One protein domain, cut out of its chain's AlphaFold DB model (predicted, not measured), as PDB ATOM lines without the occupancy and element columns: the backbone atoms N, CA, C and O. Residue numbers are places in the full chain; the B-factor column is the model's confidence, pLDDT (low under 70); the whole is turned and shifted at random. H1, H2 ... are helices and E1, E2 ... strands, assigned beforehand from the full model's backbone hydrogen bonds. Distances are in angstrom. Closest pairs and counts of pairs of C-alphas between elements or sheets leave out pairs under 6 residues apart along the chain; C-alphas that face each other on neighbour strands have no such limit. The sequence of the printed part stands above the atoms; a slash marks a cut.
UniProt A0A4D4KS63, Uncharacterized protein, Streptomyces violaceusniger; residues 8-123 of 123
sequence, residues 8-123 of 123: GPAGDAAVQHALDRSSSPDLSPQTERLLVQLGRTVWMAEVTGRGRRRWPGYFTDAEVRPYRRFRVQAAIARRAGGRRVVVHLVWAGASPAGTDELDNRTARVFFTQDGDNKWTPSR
ATOM      1  N   GLY A   8      55.394 156.008  27.376       59.31
ATOM      2  CA  GLY A   8      54.675 154.750  27.602       59.31
ATOM      3  C   GLY A   8      54.078 154.138  26.314       59.31
ATOM      4  O   GLY A   8      54.712 154.195  25.257       59.31
ATOM      5  N   PRO A   9      52.920 153.449  26.372       59.50
ATOM      6  CA  PRO A   9      52.290 152.787  25.217       59.50
ATOM      7  C   PRO A   9      51.889 153.719  24.059       59.50
ATOM      8  O   PRO A   9      51.812 153.265  22.918       59.50
ATOM      9  N   ALA A  10      51.654 155.010  24.322       58.53
ATOM     10  CA  ALA A  10      51.295 155.985  23.290       58.53
ATOM     11  C   ALA A  10      52.483 156.300  22.362       58.53
ATOM     12  O   ALA A  10      52.322 156.365  21.140       58.53
ATOM     13  N   GLY A  11      53.692 156.399  22.928       64.00
ATOM     14  CA  GLY A  11      54.931 156.528  22.158       64.00
ATOM     15  C   GLY A  11      55.189 155.319  21.253       64.00
ATOM     16  O   GLY A  11      55.524 155.490  20.081       64.00
ATOM     17  N   ASP A  12      54.944 154.101  21.751       72.38
ATOM     18  CA  ASP A  12      55.092 152.862  20.968       72.38
ATOM     19  C   ASP A  12      54.186 152.854  19.732       72.38
ATOM     20  O   ASP A  12      54.635 152.490  18.645       72.38
ATOM     21  N   ALA A  13      52.933 153.301  19.866       72.88
ATOM     22  CA  ALA A  13      52.000 153.365  18.742       72.88
ATOM     23  C   ALA A  13      52.495 154.319  17.643       72.88
ATOM     24  O   ALA A  13      52.431 153.995  16.456       72.88
ATOM     25  N   ALA A  14      53.046 155.474  18.013       77.31
ATOM     26  CA  ALA A  14      53.596 156.418  17.044       77.31
ATOM     27  C   ALA A  14      54.868 155.890  16.360       77.31
ATOM     28  O   ALA A  14      55.034 156.077  15.151       77.31
ATOM     29  N   VAL A  15      55.750 155.215  17.106       77.56
ATOM     30  CA  VAL A  15      56.944 154.559  16.546       77.56
ATOM     31  C   VAL A  15      56.529 153.430  15.601       77.56
ATOM     32  O   VAL A  15      57.080 153.324  14.508       77.56
ATOM     33  N   GLN A  16      55.511 152.646  15.963       80.88
ATOM     34  CA  GLN A  16      54.942 151.612  15.101       80.88
ATOM     35  C   GLN A  16      54.375 152.216  13.810       80.88
ATOM     36  O   GLN A  16      54.760 151.797  12.724       80.88
ATOM     37  N   HIS A  17      53.574 153.281  13.897       80.31
ATOM     38  CA  HIS A  17      53.058 153.983  12.718       80.31
ATOM     39  C   HIS A  17      54.152 154.614  11.846       80.31
ATOM     40  O   HIS A  17      53.996 154.718  10.627       80.31
ATOM     41  N   ALA A  18      55.251 155.087  12.435       80.38
ATOM     42  CA  ALA A  18      56.400 155.562  11.670       80.38
ATOM     43  C   ALA A  18      57.094 154.404  10.935       80.38
ATOM     44  O   ALA A  18      57.435 154.543   9.760       80.38
ATOM     45  N   LEU A  19      57.241 153.258  11.603       80.44
ATOM     46  CA  LEU A  19      57.858 152.056  11.053       80.44
ATOM     47  C   LEU A  19      57.014 151.458   9.914       80.44
ATOM     48  O   LEU A  19      57.553 151.185   8.843       80.44
ATOM     49  N   ASP A  20      55.694 151.373  10.081       82.38
ATOM     50  CA  ASP A  20      54.768 150.900   9.044       82.38
ATOM     51  C   ASP A  20      54.750 151.810   7.808       82.38
ATOM     52  O   ASP A  20      54.694 151.324   6.682       82.38
ATOM     53  N   ARG A  21      54.875 153.133   7.980       80.44
ATOM     54  CA  ARG A  21      54.989 154.066   6.843       80.44
ATOM     55  C   ARG A  21      56.316 153.961   6.097       80.44
ATOM     56  O   ARG A  21      56.374 154.320   4.926       80.44
ATOM     57  N   SER A  22      57.376 153.509   6.765       77.38
ATOM     58  CA  SER A  22      58.701 153.379   6.149       77.38
ATOM     59  C   SER A  22      58.822 152.164   5.225       77.38
ATOM     60  O   SER A  22      59.725 152.121   4.392       77.38
ATOM     61  N   SER A  23      57.932 151.175   5.362       75.38
ATOM     62  CA  SER A  23      57.986 149.942   4.582       75.38
ATOM     63  C   SER A  23      56.615 149.276   4.486       75.38
ATOM     64  O   SER A  23      56.035 148.891   5.503       75.38
ATOM     65  N   SER A  24      56.140 149.072   3.257       81.50
ATOM     66  CA  SER A  24      54.884 148.372   2.973       81.50
ATOM     67  C   SER A  24      54.919 146.907   3.432       81.50
ATOM     68  O   SER A  24      55.964 146.265   3.338       81.50
ATOM     69  N   PRO A  25      53.805 146.359   3.944       85.06
ATOM     70  CA  PRO A  25      53.731 144.954   4.328       85.06
ATOM     71  C   PRO A  25      53.739 144.036   3.097       85.06
ATOM     72  O   PRO A  25      52.855 144.115   2.247       85.06
ATOM     73  N   ASP A  26      54.703 143.114   3.054       86.88
ATOM     74  CA  ASP A  26      54.893 142.155   1.948       86.88
ATOM     75  C   ASP A  26      54.623 140.693   2.366       86.88
ATOM     76  O   ASP A  26      54.953 139.743   1.649       86.88
ATOM     77  N   LEU A  27      54.091 140.494   3.574       86.94
ATOM     78  CA  LEU A  27      53.819 139.193   4.183       86.94
ATOM     79  C   LEU A  27      52.337 139.085   4.544       86.94
ATOM     80  O   LEU A  27      51.656 140.089   4.744       86.94
ATOM     81  N   SER A  28      51.830 137.857   4.686       89.62
ATOM     82  CA  SER A  28      50.481 137.687   5.226       89.62
ATOM     83  C   SER A  28      50.426 138.167   6.687       89.62
ATOM     84  O   SER A  28      51.382 137.934   7.439       89.62
ATOM     85  N   PRO A  29      49.303 138.754   7.149       87.69
ATOM     86  CA  PRO A  29      49.200 139.296   8.507       87.69
ATOM     87  C   PRO A  29      49.456 138.269   9.617       87.69
ATOM     88  O   PRO A  29      49.852 138.632  10.723       87.69
ATOM     89  N   GLN A  30      49.190 136.986   9.357       89.50
ATOM     90  CA  GLN A  30      49.465 135.899  10.297       89.50
ATOM     91  C   GLN A  30      50.967 135.592  10.374       89.50
ATOM     92  O   GLN A  30      51.516 135.467  11.469       89.50
ATOM     93  N   THR A  31      51.632 135.515   9.219       89.50
ATOM     94  CA  THR A  31      53.076 135.258   9.115       89.50
ATOM     95  C   THR A  31      53.871 136.402   9.731       89.50
ATOM     96  O   THR A  31      54.769 136.164  10.534       89.50
ATOM     97  N   GLU A  32      53.492 137.646   9.436       90.88
ATOM     98  CA  GLU A  32      54.113 138.827  10.032       90.88
ATOM     99  C   GLU A  32      53.979 138.835  11.559       90.88
ATOM    100  O   GLU A  32      54.983 138.975  12.254       90.88
ATOM    101  N   ARG A  33      52.774 138.605  12.099       91.31
ATOM    102  CA  ARG A  33      52.556 138.535  13.555       91.31
ATOM    103  C   ARG A  33      53.409 137.457  14.221       91.31
ATOM    104  O   ARG A  33      53.989 137.712  15.277       91.31
ATOM    105  N   LEU A  34      53.509 136.278  13.606       92.19
ATOM    106  CA  LEU A  34      54.356 135.188  14.092       92.19
ATOM    107  C   LEU A  34      55.835 135.596  14.117       92.19
ATOM    108  O   LEU A  34      56.509 135.430  15.134       92.19
ATOM    109  N   LEU A  35      56.337 136.150  13.014       92.69
ATOM    110  CA  LEU A  35      57.735 136.560  12.876       92.69
ATOM    111  C   LEU A  35      58.091 137.721  13.796       92.69
ATOM    112  O   LEU A  35      59.162 137.708  14.393       92.69
ATOM    113  N   VAL A  36      57.190 138.682  13.988       93.25
ATOM    114  CA  VAL A  36      57.365 139.760  14.966       93.25
ATOM    115  C   VAL A  36      57.472 139.194  16.384       93.25
ATOM    116  O   VAL A  36      58.381 139.576  17.120       93.25
ATOM    117  N   GLN A  37      56.613 138.248  16.779       92.88
ATOM    118  CA  GLN A  37      56.710 137.605  18.099       92.88
ATOM    119  C   GLN A  37      58.022 136.826  18.270       92.88
ATOM    120  O   GLN A  37      58.701 136.955  19.297       92.88
ATOM    121  N   LEU A  38      58.420 136.054  17.253       92.12
ATOM    122  CA  LEU A  38      59.694 135.335  17.252       92.12
ATOM    123  C   LEU A  38      60.880 136.300  17.324       92.12
ATOM    124  O   LEU A  38      61.750 136.121  18.171       92.12
ATOM    125  N   GLY A  39      60.889 137.353  16.507       92.38
ATOM    126  CA  GLY A  39      61.933 138.375  16.480       92.38
ATOM    127  C   GLY A  39      62.073 139.097  17.814       92.38
ATOM    128  O   GLY A  39      63.189 139.253  18.298       92.38
ATOM    129  N   ARG A  40      60.958 139.447  18.472       91.62
ATOM    130  CA  ARG A  40      60.970 140.020  19.832       91.62
ATOM    131  C   ARG A  40      61.618 139.068  20.837       91.62
ATOM    132  O   ARG A  40      62.412 139.507  21.664       91.62
ATOM    133  N   THR A  41      61.313 137.773  20.747       91.44
ATOM    134  CA  THR A  41      61.871 136.751  21.648       91.44
ATOM    135  C   THR A  41      63.364 136.525  21.399       91.44
ATOM    136  O   THR A  41      64.141 136.450  22.349       91.44
ATOM    137  N   VAL A  42      63.780 136.452  20.131       91.44
ATOM    138  CA  VAL A  42      65.193 136.320  19.744       91.44
ATOM    139  C   VAL A  42      65.974 137.558  20.177       91.44
ATOM    140  O   VAL A  42      67.021 137.428  20.799       91.44
ATOM    141  N   TRP A  43      65.453 138.761  19.932       90.62
ATOM    142  CA  TRP A  43      66.128 139.994  20.329       90.62
ATOM    143  C   TRP A  43      66.234 140.138  21.850       90.62
ATOM    144  O   TRP A  43      67.290 140.496  22.360       90.62
ATOM    145  N   MET A  44      65.186 139.769  22.596       87.88
ATOM    146  CA  MET A  44      65.250 139.694  24.059       87.88
ATOM    147  C   MET A  44      66.357 138.738  24.522       87.88
ATOM    148  O   MET A  44      67.102 139.064  25.448       87.88
ATOM    149  N   ALA A  45      66.490 137.574  23.884       88.81
ATOM    150  CA  ALA A  45      67.550 136.620  24.193       88.81
ATOM    151  C   ALA A  45      68.944 137.153  23.838       88.81
ATOM    152  O   ALA A  45      69.893 136.915  24.588       88.81
ATOM    153  N   GLU A  46      69.069 137.923  22.757       85.94
ATOM    154  CA  GLU A  46      70.319 138.589  22.388       85.94
ATOM    155  C   GLU A  46      70.736 139.594  23.468       85.94
ATOM    156  O   GLU A  46      71.835 139.497  24.008       85.94
ATOM    157  N   VAL A  47      69.840 140.503  23.860       84.31
ATOM    158  CA  VAL A  47      70.185 141.619  24.758       84.31
ATOM    159  C   VAL A  47      70.191 141.260  26.243       84.31
ATOM    160  O   VAL A  47      70.870 141.927  27.017       84.31
ATOM    161  N   THR A  48      69.444 140.236  26.670       81.94
ATOM    162  CA  THR A  48      69.368 139.822  28.089       81.94
ATOM    163  C   THR A  48      70.070 138.498  28.382       81.94
ATOM    164  O   THR A  48      70.254 138.147  29.546       81.94
ATOM    165  N   GLY A  49      70.399 137.713  27.354       83.94
ATOM    166  CA  GLY A  49      70.924 136.352  27.499       83.94
ATOM    167  C   GLY A  49      69.866 135.301  27.855       83.94
ATOM    168  O   GLY A  49      70.124 134.098  27.762       83.94
ATOM    169  N   ARG A  50      68.649 135.710  28.235       83.56
ATOM    170  CA  ARG A  50      67.576 134.793  28.643       83.56
ATOM    171  C   ARG A  50      66.967 134.099  27.432       83.56
ATOM    172  O   ARG A  50      66.527 134.746  26.495       83.56
ATOM    173  N   GLY A  51      66.895 132.770  27.459       83.19
ATOM    174  CA  GLY A  51      66.271 131.998  26.377       83.19
ATOM    175  C   GLY A  51      67.182 131.704  25.181       83.19
ATOM    176  O   GLY A  51      66.735 131.026  24.258       83.19
ATOM    177  N   ARG A  52      68.470 132.093  25.216       85.81
ATOM    178  CA  ARG A  52      69.457 131.732  24.173       85.81
ATOM    179  C   ARG A  52      69.557 130.222  23.935       85.81
ATOM    180  O   ARG A  52      69.727 129.786  22.803       85.81
ATOM    181  N   ARG A  53      69.329 129.416  24.982       84.81
ATOM    182  CA  ARG A  53      69.283 127.941  24.918       84.81
ATOM    183  C   ARG A  53      68.257 127.389  23.919       84.81
ATOM    184  O   ARG A  53      68.389 126.245  23.510       84.81
ATOM    185  N   ARG A  54      67.249 128.176  23.521       85.56
ATOM    186  CA  ARG A  54      66.266 127.787  22.496       85.56
ATOM    187  C   ARG A  54      66.852 127.802  21.079       85.56
ATOM    188  O   ARG A  54      66.330 127.111  20.210       85.56
ATOM    189  N   TRP A  55      67.927 128.560  20.853       87.50
ATOM    190  CA  TRP A  55      68.590 128.699  19.556       87.50
ATOM    191  C   TRP A  55      70.118 128.597  19.697       87.50
ATOM    192  O   TRP A  55      70.826 129.571  19.436       87.50
ATOM    193  N   PRO A  56      70.648 127.425  20.093       83.12
ATOM    194  CA  PRO A  56      72.081 127.250  20.336       83.12
ATOM    195  C   PRO A  56      72.938 127.470  19.079       83.12
ATOM    196  O   PRO A  56      74.062 127.934  19.186       83.12
ATOM    197  N   GLY A  57      72.398 127.199  17.883       84.94
ATOM    198  CA  GLY A  57      73.089 127.471  16.616       84.94
ATOM    199  C   GLY A  57      73.086 128.944  16.186       84.94
ATOM    200  O   GLY A  57      73.838 129.308  15.292       84.94
ATOM    201  N   TYR A  58      72.248 129.787  16.800       85.88
ATOM    202  CA  TYR A  58      72.187 131.227  16.520       85.88
ATOM    203  C   TYR A  58      73.006 132.034  17.536       85.88
ATOM    204  O   TYR A  58      73.693 132.982  17.166       85.88
ATOM    205  N   PHE A  59      72.962 131.645  18.815       86.12
ATOM    206  CA  PHE A  59      73.746 132.265  19.883       86.12
ATOM    207  C   PHE A  59      74.995 131.437  20.186       86.12
ATOM    208  O   PHE A  59      74.977 130.592  21.079       86.12
ATOM    209  N   THR A  60      76.079 131.689  19.454       80.06
ATOM    210  CA  THR A  60      77.371 131.013  19.670       80.06
ATOM    211  C   THR A  60      78.250 131.708  20.711       80.06
ATOM    212  O   THR A  60      79.177 131.103  21.241       80.06
ATOM    213  N   ASP A  61      77.950 132.969  21.027       77.88
ATOM    214  CA  ASP A  61      78.741 133.796  21.938       77.88
ATOM    215  C   ASP A  61      78.373 133.535  23.412       77.88
ATOM    216  O   ASP A  61      77.193 133.552  23.788       77.88
ATOM    217  N   ALA A  62      79.391 133.327  24.258       65.25
ATOM    218  CA  ALA A  62      79.227 133.020  25.684       65.25
ATOM    219  C   ALA A  62      79.047 134.267  26.572       65.25
ATOM    220  O   ALA A  62      78.379 134.195  27.605       65.25
ATOM    221  N   GLU A  63      79.622 135.411  26.189       65.31
ATOM    222  CA  GLU A  63      79.565 136.627  27.003       65.31
ATOM    223  C   GLU A  63      78.320 137.451  26.661       65.31
ATOM    224  O   GLU A  63      78.149 137.933  25.543       65.31
ATOM    225  N   VAL A  64      77.443 137.633  27.651       71.44
ATOM    226  CA  VAL A  64      76.306 138.552  27.553       71.44
ATOM    227  C   VAL A  64      76.417 139.571  28.661       71.44
ATOM    228  O   VAL A  64      76.437 139.215  29.838       71.44
ATOM    229  N   ARG A  65      76.428 140.848  28.290       70.31
ATOM    230  CA  ARG A  65      76.239 141.944  29.237       70.31
ATOM    231  C   ARG A  65      74.768 142.352  29.166       70.31
ATOM    232  O   ARG A  65      74.387 143.031  28.214       70.31
ATOM    233  N   PRO A  66      73.918 141.876  30.095       76.00
ATOM    234  CA  PRO A  66      72.482 142.004  29.934       76.00
ATOM    235  C   PRO A  66      72.049 143.460  30.074       76.00
ATOM    236  O   PRO A  66      72.315 144.105  31.091       76.00
ATOM    237  N   TYR A  67      71.324 143.951  29.073       77.00
ATOM    238  CA  TYR A  67      70.601 145.211  29.184       77.00
ATOM    239  C   TYR A  67      69.538 145.106  30.281       77.00
ATOM    240  O   TYR A  67      68.863 144.081  30.435       77.00
ATOM    241  N   ARG A  68      69.370 146.187  31.044       74.06
ATOM    242  CA  ARG A  68      68.305 146.327  32.046       74.06
ATOM    243  C   ARG A  68      67.144 147.125  31.449       74.06
ATOM    244  O   ARG A  68      67.335 147.860  30.488       74.06
ATOM    245  N   ARG A  69      65.937 146.970  32.008       75.56
ATOM    246  CA  ARG A  69      64.719 147.694  31.570       75.56
ATOM    247  C   ARG A  69      64.434 147.586  30.062       75.56
ATOM    248  O   ARG A  69      63.983 148.528  29.428       75.56
ATOM    249  N   PHE A  70      64.723 146.422  29.484       79.69
ATOM    250  CA  PHE A  70      64.507 146.171  28.065       79.69
ATOM    251  C   PHE A  70      63.016 146.212  27.700       79.69
ATOM    252  O   PHE A  70      62.203 145.517  28.314       79.69
ATOM    253  N   ARG A  71      62.683 146.954  26.642       82.06
ATOM    254  CA  ARG A  71      61.347 147.011  26.037       82.06
ATOM    255  C   ARG A  71      61.466 147.115  24.520       82.06
ATOM    256  O   ARG A  71      62.225 147.928  24.012       82.06
ATOM    257  N   VAL A  72      60.666 146.344  23.785       84.38
ATOM    258  CA  VAL A  72      60.501 146.553  22.337       84.38
ATOM    259  C   VAL A  72      59.339 147.516  22.110       84.38
ATOM    260  O   VAL A  72      58.202 147.180  22.448       84.38
ATOM    261  N   GLN A  73      59.639 148.668  21.517       84.31
ATOM    262  CA  GLN A  73      58.700 149.755  21.241       84.31
ATOM    263  C   GLN A  73      57.876 149.478  19.978       84.31
ATOM    264  O   GLN A  73      56.661 149.619  19.984       84.31
ATOM    265  N   ALA A  74      58.521 149.009  18.909       87.12
ATOM    266  CA  ALA A  74      57.862 148.684  17.645       87.12
ATOM    267  C   ALA A  74      58.561 147.518  16.950       87.12
ATOM    268  O   ALA A  74      59.746 147.267  17.183       87.12
ATOM    269  N   ALA A  75      57.837 146.793  16.102       90.62
ATOM    270  CA  ALA A  75      58.441 145.776  15.255       90.62
ATOM    271  C   ALA A  75      57.596 145.496  14.010       90.62
ATOM    272  O   ALA A  75      56.373 145.424  14.094       90.62
ATOM    273  N   ILE A  76      58.263 145.270  12.880       91.44
ATOM    274  CA  ILE A  76      57.648 144.846  11.615       91.44
ATOM    275  C   ILE A  76      58.446 143.694  11.012       91.44
ATOM    276  O   ILE A  76      59.657 143.602  11.224       91.44
ATOM    277  N   ALA A  77      57.794 142.827  10.238       93.00
ATOM    278  CA  ALA A  77      58.475 141.784   9.473       93.00
ATOM    279  C   ALA A  77      58.330 142.046   7.972       93.00
ATOM    280  O   ALA A  77      57.234 142.304   7.478       93.00
ATOM    281  N   ARG A  78      59.439 141.975   7.238       92.56
ATOM    282  CA  ARG A  78      59.501 142.253   5.801       92.56
ATOM    283  C   ARG A  78      60.298 141.184   5.080       92.56
ATOM    284  O   ARG A  78      61.175 140.538   5.656       92.56
ATOM    285  N   ARG A  79      59.983 140.959   3.810       90.75
ATOM    286  CA  ARG A  79      60.682 139.949   3.018       90.75
ATOM    287  C   ARG A  79      62.083 140.462   2.678       90.75
ATOM    288  O   ARG A  79      62.229 141.563   2.169       90.75
ATOM    289  N   ALA A  80      63.113 139.663   2.955       87.81
ATOM    290  CA  ALA A  80      64.514 140.017   2.692       87.81
ATOM    291  C   ALA A  80      65.067 139.376   1.401       87.81
ATOM    292  O   ALA A  80      66.235 139.559   1.073       87.81
ATOM    293  N   GLY A  81      64.238 138.603   0.689       82.06
ATOM    294  CA  GLY A  81      64.597 137.868  -0.527       82.06
ATOM    295  C   GLY A  81      64.402 136.357  -0.372       82.06
ATOM    296  O   GLY A  81      64.665 135.784   0.683       82.06
ATOM    297  N   GLY A  82      63.905 135.693  -1.420       83.31
ATOM    298  CA  GLY A  82      63.663 134.244  -1.421       83.31
ATOM    299  C   GLY A  82      62.791 133.766  -0.248       83.31
ATOM    300  O   GLY A  82      61.649 134.213  -0.080       83.31
ATOM    301  N   ARG A  83      63.349 132.847   0.555       85.69
ATOM    302  CA  ARG A  83      62.769 132.294   1.798       85.69
ATOM    303  C   ARG A  83      63.296 132.979   3.071       85.69
ATOM    304  O   ARG A  83      63.213 132.413   4.159       85.69
ATOM    305  N   ARG A  84      63.874 134.178   2.943       90.94
ATOM    306  CA  ARG A  84      64.404 134.971   4.056       90.94
ATOM    307  C   ARG A  84      63.475 136.140   4.375       90.94
ATOM    308  O   ARG A  84      62.961 136.824   3.489       90.94
ATOM    309  N   VAL A  85      63.298 136.386   5.662       93.31
ATOM    310  CA  VAL A  85      62.554 137.507   6.232       93.31
ATOM    311  C   VAL A  85      63.481 138.274   7.158       93.31
ATOM    312  O   VAL A  85      64.321 137.689   7.834       93.31
ATOM    313  N   VAL A  86      63.322 139.587   7.203       93.75
ATOM    314  CA  VAL A  86      63.941 140.456   8.197       93.75
ATOM    315  C   VAL A  86      62.856 141.014   9.105       93.75
ATOM    316  O   VAL A  86      61.835 141.522   8.650       93.75
ATOM    317  N   VAL A  87      63.067 140.907  10.409       94.19
ATOM    318  CA  VAL A  87      62.252 141.574  11.418       94.19
ATOM    319  C   VAL A  87      63.015 142.805  11.858       94.19
ATOM    320  O   VAL A  87      64.112 142.693  12.405       94.19
ATOM    321  N   HIS A  88      62.446 143.974  11.601       92.75
ATOM    322  CA  HIS A  88      62.956 145.245  12.088       92.75
ATOM    323  C   HIS A  88      62.322 145.512  13.443       92.75
ATOM    324  O   HIS A  88      61.102 145.452  13.570       92.75
ATOM    325  N   LEU A  89      63.140 145.796  14.449       91.31
ATOM    326  CA  LEU A  89      62.683 146.120  15.792       91.31
ATOM    327  C   LEU A  89      63.205 147.492  16.186       91.31
ATOM    328  O   LEU A  89      64.358 147.822  15.918       91.31
ATOM    329  N   VAL A  90      62.365 148.249  16.875       88.94
ATOM    330  CA  VAL A  90      62.758 149.431  17.632       88.94
ATOM    331  C   VAL A  90      62.609 149.086  19.102       88.94
ATOM    332  O   VAL A  90      61.569 148.575  19.524       88.94
ATOM    333  N   TRP A  91      63.654 149.300  19.882       86.88
ATOM    334  CA  TRP A  91      63.692 148.917  21.283       86.88
ATOM    335  C   TRP A  91      64.407 149.966  22.125       86.88
ATOM    336  O   TRP A  91      65.183 150.779  21.628       86.88
ATOM    337  N   ALA A  92      64.131 149.903  23.419       84.19
ATOM    338  CA  ALA A  92      64.735 150.719  24.448       84.19
ATOM    339  C   ALA A  92      65.344 149.820  25.525       84.19
ATOM    340  O   ALA A  92      64.843 148.721  25.805       84.19
ATOM    341  N   GLY A  93      66.439 150.271  26.127       80.94
ATOM    342  CA  GLY A  93      67.045 149.578  27.255       80.94
ATOM    343  C   GLY A  93      68.211 150.340  27.866       80.94
ATOM    344  O   GLY A  93      68.903 151.107  27.198       80.94
ATOM    345  N   ALA A  94      68.458 150.079  29.144       78.38
ATOM    346  CA  ALA A  94      69.588 150.627  29.876       78.38
ATOM    347  C   ALA A  94      70.826 149.747  29.666       78.38
ATOM    348  O   ALA A  94      70.795 148.534  29.917       78.38
ATOM    349  N   SER A  95      71.910 150.369  29.198       69.88
ATOM    350  CA  SER A  95      73.187 149.693  28.962       69.88
ATOM    351  C   SER A  95      73.756 149.115  30.266       69.88
ATOM    352  O   SER A  95      73.689 149.767  31.311       69.88
ATOM    353  N   PRO A  96      74.378 147.923  30.230       66.25
ATOM    354  CA  PRO A  96      75.072 147.351  31.385       66.25
ATOM    355  C   PRO A  96      76.268 148.194  31.873       66.25
ATOM    356  O   PRO A  96      76.711 147.985  32.998       66.25
ATOM    357  N   ALA A  97      76.788 149.125  31.061       68.00
ATOM    358  CA  ALA A  97      77.917 149.999  31.403       68.00
ATOM    359  C   ALA A  97      77.527 151.328  32.113       68.00
ATOM    360  O   ALA A  97      78.420 152.109  32.426       68.00
ATOM    361  N   GLY A  98      76.233 151.572  32.396       59.03
ATOM    362  CA  GLY A  98      75.702 152.829  32.984       59.03
ATOM    363  C   GLY A  98      75.470 153.936  31.936       59.03
ATOM    364  O   GLY A  98      75.907 153.778  30.800       59.03
ATOM    365  N   THR A  99      74.771 155.056  32.175       53.03
ATOM    366  CA  THR A  99      73.789 155.469  33.218       53.03
ATOM    367  C   THR A  99      72.472 155.926  32.545       53.03
ATOM    368  O   THR A  99      71.515 156.294  33.220       53.03
ATOM    369  N   ASP A 100      72.407 155.844  31.211       57.59
ATOM    370  CA  ASP A 100      71.334 156.393  30.385       57.59
ATOM    371  C   ASP A 100      70.426 155.286  29.826       57.59
ATOM    372  O   ASP A 100      70.884 154.220  29.387       57.59
ATOM    373  N   GLU A 101      69.116 155.542  29.833       60.06
ATOM    374  CA  GLU A 101      68.161 154.787  29.025       60.06
ATOM    375  C   GLU A 101      68.385 155.154  27.558       60.06
ATOM    376  O   GLU A 101      68.336 156.317  27.164       60.06
ATOM    377  N   LEU A 102      68.709 154.147  26.748       67.00
ATOM    378  CA  LEU A 102      68.918 154.337  25.322       67.00
ATOM    379  C   LEU A 102      67.628 153.964  24.607       67.00
ATOM    380  O   LEU A 102      67.333 152.779  24.435       67.00
ATOM    381  N   ASP A 103      66.891 154.991  24.202       66.44
ATOM    382  CA  ASP A 103      65.633 154.872  23.473       66.44
ATOM    383  C   ASP A 103      65.855 154.839  21.954       66.44
ATOM    384  O   ASP A 103      66.858 155.337  21.438       66.44
ATOM    385  N   ASN A 104      64.892 154.275  21.216       68.69
ATOM    386  CA  ASN A 104      64.861 154.257  19.747       68.69
ATOM    387  C   ASN A 104      66.019 153.498  19.072       68.69
ATOM    388  O   ASN A 104      66.368 153.773  17.919       68.69
ATOM    389  N   ARG A 105      66.610 152.505  19.745       78.94
ATOM    390  CA  ARG A 105      67.599 151.617  19.120       78.94
ATOM    391  C   ARG A 105      66.910 150.779  18.050       78.94
ATOM    392  O   ARG A 105      65.906 150.123  18.319       78.94
ATOM    393  N   THR A 106      67.481 150.734  16.852       84.75
ATOM    394  CA  THR A 106      67.025 149.824  15.798       84.75
ATOM    395  C   THR A 106      67.801 148.513  15.849       84.75
ATOM    396  O   THR A 106      68.994 148.471  16.149       84.75
ATOM    397  N   ALA A 107      67.109 147.414  15.577       88.12
ATOM    398  CA  ALA A 107      67.683 146.086  15.463       88.12
ATOM    399  C   ALA A 107      67.050 145.343  14.292       88.12
ATOM    400  O   ALA A 107      65.922 145.627  13.883       88.12
ATOM    401  N   ARG A 108      67.788 144.377  13.749       91.94
ATOM    402  CA  ARG A 108      67.308 143.502  12.683       91.94
ATOM    403  C   ARG A 108      67.573 142.064  13.078       91.94
ATOM    404  O   ARG A 108      68.707 141.725  13.403       91.94
ATOM    405  N   VAL A 109      66.543 141.235  13.015       92.00
ATOM    406  CA  VAL A 109      66.658 139.787  13.201       92.00
ATOM    407  C   VAL A 109      66.239 139.131  11.902       92.00
ATOM    408  O   VAL A 109      65.117 139.344  11.443       92.00
ATOM    409  N   PHE A 110      67.124 138.350  11.294       92.94
ATOM    410  CA  PHE A 110      66.768 137.613  10.094       92.94
ATOM    411  C   PHE A 110      66.202 136.248  10.462       92.94
ATOM    412  O   PHE A 110      66.625 135.613  11.425       92.94
ATOM    413  N   PHE A 111      65.232 135.809   9.675       92.81
ATOM    414  CA  PHE A 111      64.654 134.485   9.745       92.81
ATOM    415  C   PHE A 111      64.726 133.831   8.379       92.81
ATOM    416  O   PHE A 111      64.489 134.473   7.354       92.81
ATOM    417  N   THR A 112      65.007 132.539   8.378       92.06
ATOM    418  CA  THR A 112      64.926 131.696   7.192       92.06
ATOM    419  C   THR A 112      63.820 130.676   7.400       92.06
ATOM    420  O   THR A 112      63.700 130.084   8.477       92.06
ATOM    421  N   GLN A 113      62.993 130.498   6.376       88.00
ATOM    422  CA  GLN A 113      61.983 129.451   6.341       88.00
ATOM    423  C   GLN A 113      62.642 128.133   5.950       88.00
ATOM    424  O   GLN A 113      63.297 128.056   4.904       88.00
ATOM    425  N   ASP A 114      62.454 127.101   6.762       82.19
ATOM    426  CA  ASP A 114      62.755 125.736   6.352       82.19
ATOM    427  C   ASP A 114      61.662 125.179   5.413       82.19
ATOM    428  O   ASP A 114      60.691 125.858   5.062       82.19
ATOM    429  N   GLY A 115      61.860 123.947   4.936       70.56
ATOM    430  CA  GLY A 115      60.914 123.270   4.043       70.56
ATOM    431  C   GLY A 115      59.542 122.995   4.669       70.56
ATOM    432  O   GLY A 115      58.576 122.864   3.925       70.56
ATOM    433  N   ASP A 116      59.442 123.000   6.001       75.12
ATOM    434  CA  ASP A 116      58.234 122.684   6.774       75.12
ATOM    435  C   ASP A 116      57.498 123.944   7.250       75.12
ATOM    436  O   ASP A 116      56.701 123.915   8.191       75.12
ATOM    437  N   ASN A 117      57.758 125.086   6.604       73.62
ATOM    438  CA  ASN A 117      57.132 126.365   6.933       73.62
ATOM    439  C   ASN A 117      57.459 126.856   8.357       73.62
ATOM    440  O   ASN A 117      56.753 127.705   8.914       73.62
ATOM    441  N   LYS A 118      58.545 126.348   8.943       84.62
ATOM    442  CA  LYS A 118      59.043 126.740  10.251       84.62
ATOM    443  C   LYS A 118      60.177 127.746  10.076       84.62
ATOM    444  O   LYS A 118      61.040 127.657   9.208       84.62
ATOM    445  N   TRP A 119      60.122 128.781  10.905       89.62
ATOM    446  CA  TRP A 119      61.037 129.911  10.835       89.62
ATOM    447  C   TRP A 119      62.147 129.743  11.860       89.62
ATOM    448  O   TRP A 119      61.887 129.572  13.054       89.62
ATOM    449  N   THR A 120      63.388 129.827  11.396       89.94
ATOM    450  CA  THR A 120      64.580 129.755  12.244       89.94
ATOM    451  C   THR A 120      65.364 131.059  12.148       89.94
ATOM    452  O   THR A 120      65.480 131.611  11.052       89.94
ATOM    453  N   PRO A 121      65.851 131.610  13.275       90.19
ATOM    454  CA  PRO A 121      66.672 132.809  13.231       90.19
ATOM    455  C   PRO A 121      68.003 132.504  12.538       90.19
ATOM    456  O   PRO A 121      68.614 131.462  12.778       90.19
ATOM    457  N   SER A 122      68.440 133.418  11.679       87.19
ATOM    458  CA  SER A 122      69.680 133.338  10.906       87.19
ATOM    459  C   SER A 122      70.453 134.654  11.010       87.19
ATOM    460  O   SER A 122      69.850 135.713  11.193       87.19
ATOM    461  N   ARG A 123      71.788 134.596  10.953       75.44
ATOM    462  CA  ARG A 123      72.653 135.790  10.958       75.44
ATOM    463  C   ARG A 123      72.967 136.235   9.527       75.44
ATOM    464  O   ARG A 123      72.931 135.395   8.600       75.44
TER     465      ARG A 123
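Overview. This is residues 8 to 123 of the 123 residues of an uncharacterized protein of Streptomyces violaceusniger (UniProt A0A4D4KS63). A strongly twisted four-strand sheet curls round the long helix H2, and H1 covers its other face, giving three layers, helices on both faces of a sheet. E1 E2 E3 E4, in that order across the sheet, form a meander, each strand the antiparallel neighbour of the one before. The 116 printed residues, with elements H1 H2 E1 E2 E3 E4, are mixed in class and compact: radius of gyration of the C-alphas 14.5 A, spans 43 by 35 by 18 A.

Arrangement. Look first at the hairpin of E1, residues 68 to 81, and E2, residues 84 to 94; N 76 and O 88, 2.9 A apart, are within hydrogen-bond range. So are N 89 and O 107, 2.8 A, between E2 and E3, residues 101 to 113, and N 112 and O 120, 2.9 A, between E3 and E4, residues 119 to 122; both pairs are hairpins. H2, residues 29 to 48, is on the sheet; its closest C-alphas to E1 are Glu 32 and Ala 77, 5.3 A. H1, residues 8 to 22, is over E1 and E2, height over the sheet 9.0 A. Every O i to N i+4 pair is within range in H2, 10 of 11 in H1.

Along the chain. Find C-alpha 8 at (54.675, 154.750, 27.602), where H1 begins, 21.9 A long. H2 spans 28.1 A, E1 33.9 A, E2 30.6 A and E3 34.6 A; E4, 9.3 A, ends at C-alpha 122, (69.680, 133.338, 10.906).

Size, cuts and confidence. The printed part has no cut; residues 49 to 67 make the long link. Look for pLDDT under 70 at residues 8 to 11, 62 to 63 and 95 to 104.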